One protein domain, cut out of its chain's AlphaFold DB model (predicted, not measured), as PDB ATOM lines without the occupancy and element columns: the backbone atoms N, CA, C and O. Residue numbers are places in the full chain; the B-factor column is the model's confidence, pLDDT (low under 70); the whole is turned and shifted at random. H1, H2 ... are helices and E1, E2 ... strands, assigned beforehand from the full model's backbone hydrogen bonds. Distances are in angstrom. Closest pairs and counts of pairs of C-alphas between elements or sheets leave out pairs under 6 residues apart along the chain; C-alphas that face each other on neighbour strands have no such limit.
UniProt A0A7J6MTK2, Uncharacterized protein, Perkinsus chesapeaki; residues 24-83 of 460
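Overview. This is residues 24 to 83 of the 460 residues of an uncharacterized protein of Perkinsus chesapeaki (UniProt A0A7J6MTK2). A small sheet of four short strands is built round its longest strand, E2, with E1 and E3 beside different parts of E2 on one side and E4 on the other; two very short helices, H1 and H2, sit over one face. A loop, residues 67 to 78, leads from E3 to E4. The 60 printed residues hold H1, H2, E1, E2, E3, E4 in that order, mixed in class, with under half of the residues in named elements. The branched sheet is antiparallel; the whole is compact, with radius of gyration of the C-alphas 10.6 A and spans of 28 by 24 by 16 A.

Arrangement. E2, residues 52 to 58, has three antiparallel neighbours. E1, residues 43 to 45, forms a hairpin with it, N 45 and O 52 being 2.8 A apart. E3, residues 64 to 66, forms another, with N 65 and O 57 at 3.0 A; E1, E2 and E3 make a meander, each strand the antiparallel neighbour of the one before. On the other side of E2, E4, residues 79 to 82, has N 53 and O 81 at 2.8 A. H1, residues 24 to 28, is on the sheet at a height of 8.0 A; its closest C-alphas to E2 are those of Cys 27 and Cys 53, 5.4 A. H2, residues 31 to 34, is on the same face; its closest C-alphas to E3 are those of Ser 32 and Phe 66, 5.7 A. H1 has its O i to N i+4 pair within hydrogen-bond range; H2 is too short for one.

Along the chain. H1 begins at C-alpha 24 (179.270, 305.220, 157.117). E2 measures 11.6 A and E4 8.7 A, ending at C-alpha 82 (177.453, 313.461, 164.910).

Size, cuts and confidence. The C-alphas farthest apart, of Thr 37 and Ser 49, are 30.2 A apart. The printed part has no cut, the link E3 to E4 is long, and no printed residue is under 70 in pLDDT.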
ATOM      1  N   SER A  24     180.013 305.644 158.312       84.94
ATOM      2  CA  SER A  24     179.270 305.220 157.117       84.94
ATOM      3  C   SER A  24     178.059 304.331 157.426       84.94
ATOM      4  O   SER A  24     176.998 304.550 156.847       84.94
ATOM      5  N   ASP A  25     178.200 303.353 158.328       85.69
ATOM      6  CA  ASP A  25     177.114 302.440 158.720       85.69
ATOM      7  C   ASP A  25     176.008 303.191 159.477       85.69
ATOM      8  O   ASP A  25     174.824 302.957 159.242       85.69
ATOM      9  N   MET A  26     176.394 304.135 160.346       83.94
ATOM     10  CA  MET A  26     175.457 304.986 161.087       83.94
ATOM     11  C   MET A  26     174.604 305.852 160.153       83.94
ATOM     12  O   MET A  26     173.395 305.946 160.352       83.94
ATOM     13  N   CYS A  27     175.201 306.452 159.117       87.38
ATOM     14  CA  CYS A  27     174.443 307.268 158.168       87.38
ATOM     15  C   CYS A  27     173.559 306.415 157.245       87.38
ATOM     16  O   CYS A  27     172.402 306.763 157.002       87.38
ATOM     17  N   ALA A  28     174.088 305.300 156.729       84.69
ATOM     18  CA  ALA A  28     173.367 304.436 155.794       84.69
ATOM     19  C   ALA A  28     172.235 303.624 156.459       84.69
ATOM     20  O   ALA A  28     171.329 303.163 155.769       84.69
ATOM     21  N   GLY A  29     172.274 303.444 157.782       78.62
ATOM     22  CA  GLY A  29     171.341 302.601 158.536       78.62
ATOM     23  C   GLY A  29     169.961 303.197 158.842       78.62
ATOM     24  O   GLY A  29     169.207 302.563 159.576       78.62
ATOM     25  N   LEU A  30     169.616 304.392 158.345       79.62
ATOM     26  CA  LEU A  30     168.322 305.027 158.634       79.62
ATOM     27  C   LEU A  30     167.262 304.737 157.567       79.62
ATOM     28  O   LEU A  30     167.462 305.038 156.392       79.62
ATOM     29  N   ASP A  31     166.080 304.282 157.993       80.88
ATOM     30  CA  ASP A  31     164.929 304.008 157.114       80.88
ATOM     31  C   ASP A  31     164.554 305.198 156.211       80.88
ATOM     32  O   ASP A  31     164.169 305.011 155.057       80.88
ATOM     33  N   SER A  32     164.698 306.429 156.708       74.94
ATOM     34  CA  SER A  32     164.420 307.670 155.971       74.94
ATOM     35  C   SER A  32     165.417 307.966 154.842       74.94
ATOM     36  O   SER A  32     165.070 308.688 153.910       74.94
ATOM     37  N   CYS A  33     166.619 307.383 154.897       79.44
ATOM     38  CA  CYS A  33     167.604 307.389 153.814       79.44
ATOM     39  C   CYS A  33     167.462 306.149 152.914       79.44
ATOM     40  O   CYS A  33     167.579 306.255 151.697       79.44
ATOM     41  N   ILE A  34     167.197 304.973 153.494       79.19
ATOM     42  CA  ILE A  34     167.057 303.699 152.764       79.19
ATOM     43  C   ILE A  34     165.861 303.730 151.799       79.19
ATOM     44  O   ILE A  34     165.920 303.144 150.723       79.19
ATOM     45  N   ASN A  35     164.783 304.432 152.157       75.81
ATOM     46  CA  ASN A  35     163.581 304.561 151.327       75.81
ATOM     47  C   ASN A  35     163.580 305.840 150.453       75.81
ATOM     48  O   ASN A  35     162.514 306.308 150.046       75.81
ATOM     49  N   ASP A  36     164.749 306.429 150.164       77.12
ATOM     50  CA  ASP A  36     164.868 307.609 149.299       77.12
ATOM     51  C   ASP A  36     164.685 307.268 147.808       77.12
ATOM     52  O   ASP A  36     165.627 306.926 147.098       77.12
ATOM     53  N   THR A  37     163.464 307.456 147.301       73.94
ATOM     54  CA  THR A  37     163.108 307.252 145.884       73.94
ATOM     55  C   THR A  37     163.749 308.243 144.904       73.94
ATOM     56  O   THR A  37     163.616 308.061 143.693       73.94
ATOM     57  N   GLN A  38     164.427 309.282 145.397       76.44
ATOM     58  CA  GLN A  38     165.153 310.285 144.610       76.44
ATOM     59  C   GLN A  38     166.682 310.081 144.670       76.44
ATOM     60  O   GLN A  38     167.414 310.739 143.932       76.44
ATOM     61  N   ASN A  39     167.155 309.136 145.490       70.69
ATOM     62  CA  ASN A  39     168.544 308.687 145.593       70.69
ATOM     63  C   ASN A  39     169.578 309.800 145.879       70.69
ATOM     64  O   ASN A  39     170.683 309.797 145.328       70.69
ATOM     65  N   HIS A  40     169.251 310.742 146.764       81.31
ATOM     66  CA  HIS A  40     170.217 311.707 147.298       81.31
ATOM     67  C   HIS A  40     171.252 311.004 148.182       81.31
ATOM     68  O   HIS A  40     172.454 311.234 148.038       81.31
ATOM     69  N   GLY A  41     170.764 310.128 149.069       81.75
ATOM     70  CA  GLY A  41     171.564 309.363 150.021       81.75
ATOM     71  C   GLY A  41     172.216 310.202 151.130       81.75
ATOM     72  O   GLY A  41     172.482 311.396 150.995       81.75
ATOM     73  N   SER A  42     172.509 309.550 152.251       86.56
ATOM     74  CA  SER A  42     173.353 310.094 153.310       86.56
ATOM     75  C   SER A  42     174.808 309.656 153.102       86.56
ATOM     76  O   SER A  42     175.099 308.670 152.422       86.56
ATOM     77  N   TYR A  43     175.753 310.387 153.693       87.31
ATOM     78  CA  TYR A  43     177.152 309.964 153.761       87.31
ATOM     79  C   TYR A  43     177.870 310.621 154.941       87.31
ATOM     80  O   TYR A  43     177.478 311.688 155.416       87.31
ATOM     81  N   CYS A  44     178.960 310.006 155.393       90.69
ATOM     82  CA  CYS A  44     179.782 310.551 156.467       90.69
ATOM     83  C   CYS A  44     180.737 311.656 155.983       90.69
ATOM     84  O   CYS A  44     181.552 311.443 155.080       90.69
ATOM     85  N   LYS A  45     180.718 312.816 156.647       91.25
ATOM     86  CA  LYS A  45     181.693 313.903 156.473       91.25
ATOM     87  C   LYS A  45     182.883 313.727 157.421       91.25
ATOM     88  O   LYS A  45     183.038 314.477 158.379       91.25
ATOM     89  N   TYR A  46     183.767 312.778 157.101       88.56
ATOM     90  CA  TYR A  46     185.021 312.508 157.836       88.56
ATOM     91  C   TYR A  46     185.995 313.704 157.936       88.56
ATOM     92  O   TYR A  46     186.973 313.645 158.671       88.56
ATOM     93  N   TRP A  47     185.762 314.784 157.182       88.50
ATOM     94  CA  TRP A  47     186.538 316.030 157.254       88.50
ATOM     95  C   TRP A  47     185.992 317.046 158.271       88.50
ATOM     96  O   TRP A  47     186.556 318.131 158.409       88.50
ATOM     97  N   GLN A  48     184.897 316.724 158.963       87.50
ATOM     98  CA  GLN A  48     184.464 317.427 160.170       87.50
ATOM     99  C   GLN A  48     184.919 316.643 161.407       87.50
ATOM    100  O   GLN A  48     185.132 315.434 161.337       87.50
ATOM    101  N   SER A  49     185.112 317.337 162.529       87.00
ATOM    102  CA  SER A  49     185.567 316.734 163.784       87.00
ATOM    103  C   SER A  49     184.728 317.274 164.951       87.00
ATOM    104  O   SER A  49     184.805 318.478 165.217       87.00
ATOM    105  N   PRO A  50     183.928 316.430 165.636       87.56
ATOM    106  CA  PRO A  50     183.621 315.036 165.282       87.56
ATOM    107  C   PRO A  50     182.930 314.905 163.905       87.56
ATOM    108  O   PRO A  50     182.351 315.877 163.412       87.56
ATOM    109  N   PRO A  51     183.022 313.734 163.243       90.06
ATOM    110  CA  PRO A  51     182.436 313.527 161.922       90.06
ATOM    111  C   PRO A  51     180.902 313.535 161.987       90.06
ATOM    112  O   PRO A  51     180.314 313.067 162.959       90.06
ATOM    113  N   VAL A  52     180.245 314.045 160.940       91.44
ATOM    114  CA  VAL A  52     178.772 314.148 160.867       91.44
ATOM    115  C   VAL A  52     178.185 313.338 159.720       91.44
ATOM    116  O   VAL A  52     178.791 313.231 158.650       91.44
ATOM    117  N   CYS A  53     176.963 312.848 159.902       91.12
ATOM    118  CA  CYS A  53     176.132 312.377 158.805       91.12
ATOM    119  C   CYS A  53     175.553 313.547 158.014       91.12
ATOM    120  O   CYS A  53     174.864 314.411 158.549       91.12
ATOM    121  N   PHE A  54     175.794 313.565 156.705       89.88
ATOM    122  CA  PHE A  54     175.149 314.523 155.823       89.88
ATOM    123  C   PHE A  54     173.687 314.161 155.556       89.88
ATOM    124  O   PHE A  54     173.354 312.988 155.390       89.88
ATOM    125  N   GLY A  55     172.834 315.187 155.501       88.12
ATOM    126  CA  GLY A  55     171.392 315.060 155.306       88.12
ATOM    127  C   GLY A  55     170.633 314.593 156.549       88.12
ATOM    128  O   GLY A  55     169.411 314.659 156.545       88.12
ATOM    129  N   ILE A  56     171.317 314.150 157.611       89.50
ATOM    130  CA  ILE A  56     170.689 313.538 158.787       89.50
ATOM    131  C   ILE A  56     170.758 314.479 159.993       89.50
ATOM    132  O   ILE A  56     171.842 314.884 160.417       89.50
ATOM    133  N   TYR A  57     169.592 314.758 160.576       89.38
ATOM    134  CA  TYR A  57     169.421 315.706 161.679       89.38
ATOM    135  C   TYR A  57     168.581 315.106 162.815       89.38
ATOM    136  O   TYR A  57     167.762 314.207 162.588       89.38
ATOM    137  N   MET A  58     168.792 315.603 164.035       88.19
ATOM    138  CA  MET A  58     168.091 315.169 165.246       88.19
ATOM    139  C   MET A  58     166.994 316.166 165.634       88.19
ATOM    140  O   MET A  58     167.260 317.337 165.906       88.19
ATOM    141  N   LYS A  59     165.746 315.695 165.692       86.81
ATOM    142  CA  LYS A  59     164.591 316.491 166.122       86.81
ATOM    143  C   LYS A  59     164.557 316.647 167.642       86.81
ATOM    144  O   LYS A  59     165.107 315.843 168.389       86.81
ATOM    145  N   ALA A  60     163.824 317.657 168.108       84.81
ATOM    146  CA  ALA A  60     163.676 317.981 169.531       84.81
ATOM    147  C   ALA A  60     162.963 316.900 170.381       84.81
ATOM    148  O   ALA A  60     162.941 317.007 171.605       84.81
ATOM    149  N   ASP A  61     162.380 315.870 169.758       85.12
ATOM    150  CA  ASP A  61     161.832 314.675 170.419       85.12
ATOM    151  C   ASP A  61     162.827 313.495 170.477       85.12
ATOM    152  O   ASP A  61     162.492 312.430 170.995       85.12
ATOM    153  N   GLY A  62     164.049 313.678 169.961       82.12
ATOM    154  CA  GLY A  62     165.080 312.646 169.843       82.12
ATOM    155  C   GLY A  62     164.940 311.745 168.611       82.12
ATOM    156  O   GLY A  62     165.749 310.832 168.441       82.12
ATOM    157  N   SER A  63     163.945 311.968 167.744       86.25
ATOM    158  CA  SER A  63     163.824 311.237 166.478       86.25
ATOM    159  C   SER A  63     164.804 311.763 165.421       86.25
ATOM    160  O   SER A  63     165.240 312.914 165.462       86.25
ATOM    161  N   LEU A  64     165.166 310.908 164.462       86.69
ATOM    162  CA  LEU A  64     166.066 311.259 163.361       86.69
ATOM    163  C   LEU A  64     165.285 311.473 162.065       86.69
ATOM    164  O   LEU A  64     164.301 310.779 161.799       86.69
ATOM    165  N   CYS A  65     165.752 312.395 161.229       87.50
ATOM    166  CA  CYS A  65     165.181 312.648 159.909       87.50
ATOM    167  C   CYS A  65     166.242 312.813 158.827       87.50
ATOM    168  O   CYS A  65     167.421 312.988 159.127       87.50
ATOM    169  N   PHE A  66     165.797 312.748 157.569       88.88
ATOM    170  CA  PHE A  66     166.645 312.880 156.393       88.88
ATOM    171  C   PHE A  66     166.129 313.988 155.461       88.88
ATOM    172  O   PHE A  66     165.067 313.862 154.848       88.88
ATOM    173  N   HIS A  67     166.890 315.072 155.355       85.06
ATOM    174  CA  HIS A  67     166.709 316.130 154.365       85.06
ATOM    175  C   HIS A  67     167.441 315.726 153.067       85.06
ATOM    176  O   HIS A  67     168.597 315.303 153.155       85.06
ATOM    177  N   PRO A  68     166.830 315.853 151.870       74.94
ATOM    178  CA  PRO A  68     165.671 316.700 151.547       74.94
ATOM    179  C   PRO A  68     164.300 315.998 151.527       74.94
ATOM    180  O   PRO A  68     163.306 316.636 151.188       74.94
ATOM    181  N   ASN A  69     164.216 314.706 151.854       72.25
ATOM    182  CA  ASN A  69     162.979 313.937 151.661       72.25
ATOM    183  C   ASN A  69     161.915 314.124 152.750       72.25
ATOM    184  O   ASN A  69     160.726 314.022 152.451       72.25
ATOM    185  N   ASP A  70     162.308 314.361 154.001       76.69
ATOM    186  CA  ASP A  70     161.368 314.657 155.082       76.69
ATOM    187  C   ASP A  70     161.129 316.180 155.164       76.69
ATOM    188  O   ASP A  70     162.027 316.908 155.588       76.69
ATOM    189  N   PRO A  71     159.928 316.696 154.822       77.50
ATOM    190  CA  PRO A  71     159.616 318.127 154.898       77.50
ATOM    191  C   PRO A  71     159.486 318.645 156.341       77.50
ATOM    192  O   PRO A  71     159.297 319.841 156.546       77.50
ATOM    193  N   SER A  72     159.566 317.764 157.344       79.69
ATOM    194  CA  SER A  72     159.742 318.122 158.753       79.69
ATOM    195  C   SER A  72     161.206 318.050 159.212       79.69
ATOM    196  O   SER A  72     161.464 318.093 160.413       79.69
ATOM    197  N   CYS A  73     162.159 317.948 158.279       83.38
ATOM    198  CA  CYS A  73     163.600 317.990 158.517       83.38
ATOM    199  C   CYS A  73     164.187 319.293 157.948       83.38
ATOM    200  O   CYS A  73     164.356 319.439 156.737       83.38
ATOM    201  N   ASP A  74     164.466 320.243 158.836       81.94
ATOM    202  CA  ASP A  74     164.975 321.583 158.533       81.94
ATOM    203  C   ASP A  74     166.413 321.711 159.068       81.94
ATOM    204  O   ASP A  74     166.649 321.573 160.272       81.94
ATOM    205  N   ASP A  75     167.374 321.952 158.174       78.44
ATOM    206  CA  ASP A  75     168.806 322.034 158.489       78.44
ATOM    207  C   ASP A  75     169.212 323.347 159.184       78.44
ATOM    208  O   ASP A  75     170.353 323.490 159.627       78.44
ATOM    209  N   THR A  76     168.275 324.290 159.327       82.69
ATOM    210  CA  THR A  76     168.446 325.532 160.094       82.69
ATOM    211  C   THR A  76     167.895 325.442 161.521       82.69
ATOM    212  O   THR A  76     168.203 326.309 162.343       82.69
ATOM    213  N   LEU A  77     167.100 324.406 161.830       80.62
ATOM    214  CA  LEU A  77     166.411 324.237 163.118       80.62
ATOM    215  C   LEU A  77     166.874 323.026 163.941       80.62
ATOM    216  O   LEU A  77     166.628 323.005 165.148       80.62
ATOM    217  N   PHE A  78     167.497 322.024 163.316       85.88
ATOM    218  CA  PHE A  78     167.872 320.767 163.967       85.88
ATOM    219  C   PHE A  78     169.380 320.517 163.929       85.88
ATOM    220  O   PHE A  78     170.047 320.787 162.931       85.88
ATOM    221  N   ASP A  79     169.916 319.957 165.016       88.62
ATOM    222  CA  ASP A  79     171.339 319.645 165.115       88.62
ATOM    223  C   ASP A  79     171.722 318.492 164.163       88.62
ATOM    224  O   ASP A  79     170.972 317.513 164.035       88.62
ATOM    225  N   PRO A  80     172.886 318.564 163.488       88.31
ATOM    226  CA  PRO A  80     173.366 317.488 162.628       88.31
ATOM    227  C   PRO A  80     173.740 316.261 163.465       88.31
ATOM    228  O   PRO A  80     174.315 316.382 164.549       88.31
ATOM    229  N   VAL A  81     173.476 315.058 162.951       89.94
ATOM    230  CA  VAL A  81     173.888 313.834 163.653       89.94
ATOM    231  C   VAL A  81     175.403 313.665 163.564       89.94
ATOM    232  O   VAL A  81     175.955 313.338 162.512       89.94
ATOM    233  N   TYR A  82     176.069 313.863 164.699       89.94
ATOM    234  CA  TYR A  82     177.453 313.461 164.910       89.94
ATOM    235  C   TYR A  82     177.541 311.940 165.029       89.94
ATOM    236  O   TYR A  82     176.783 311.316 165.773       89.94
ATOM    237  N   CYS A  83     178.498 311.344 164.328       87.06
ATOM    238  CA  CYS A  83     178.840 309.945 164.524       87.06
ATOM    239  C   CYS A  83     179.870 309.848 165.639       87.06
ATOM    240  O   CYS A  83     181.002 310.317 165.496       87.06
TER     241      CYS A  83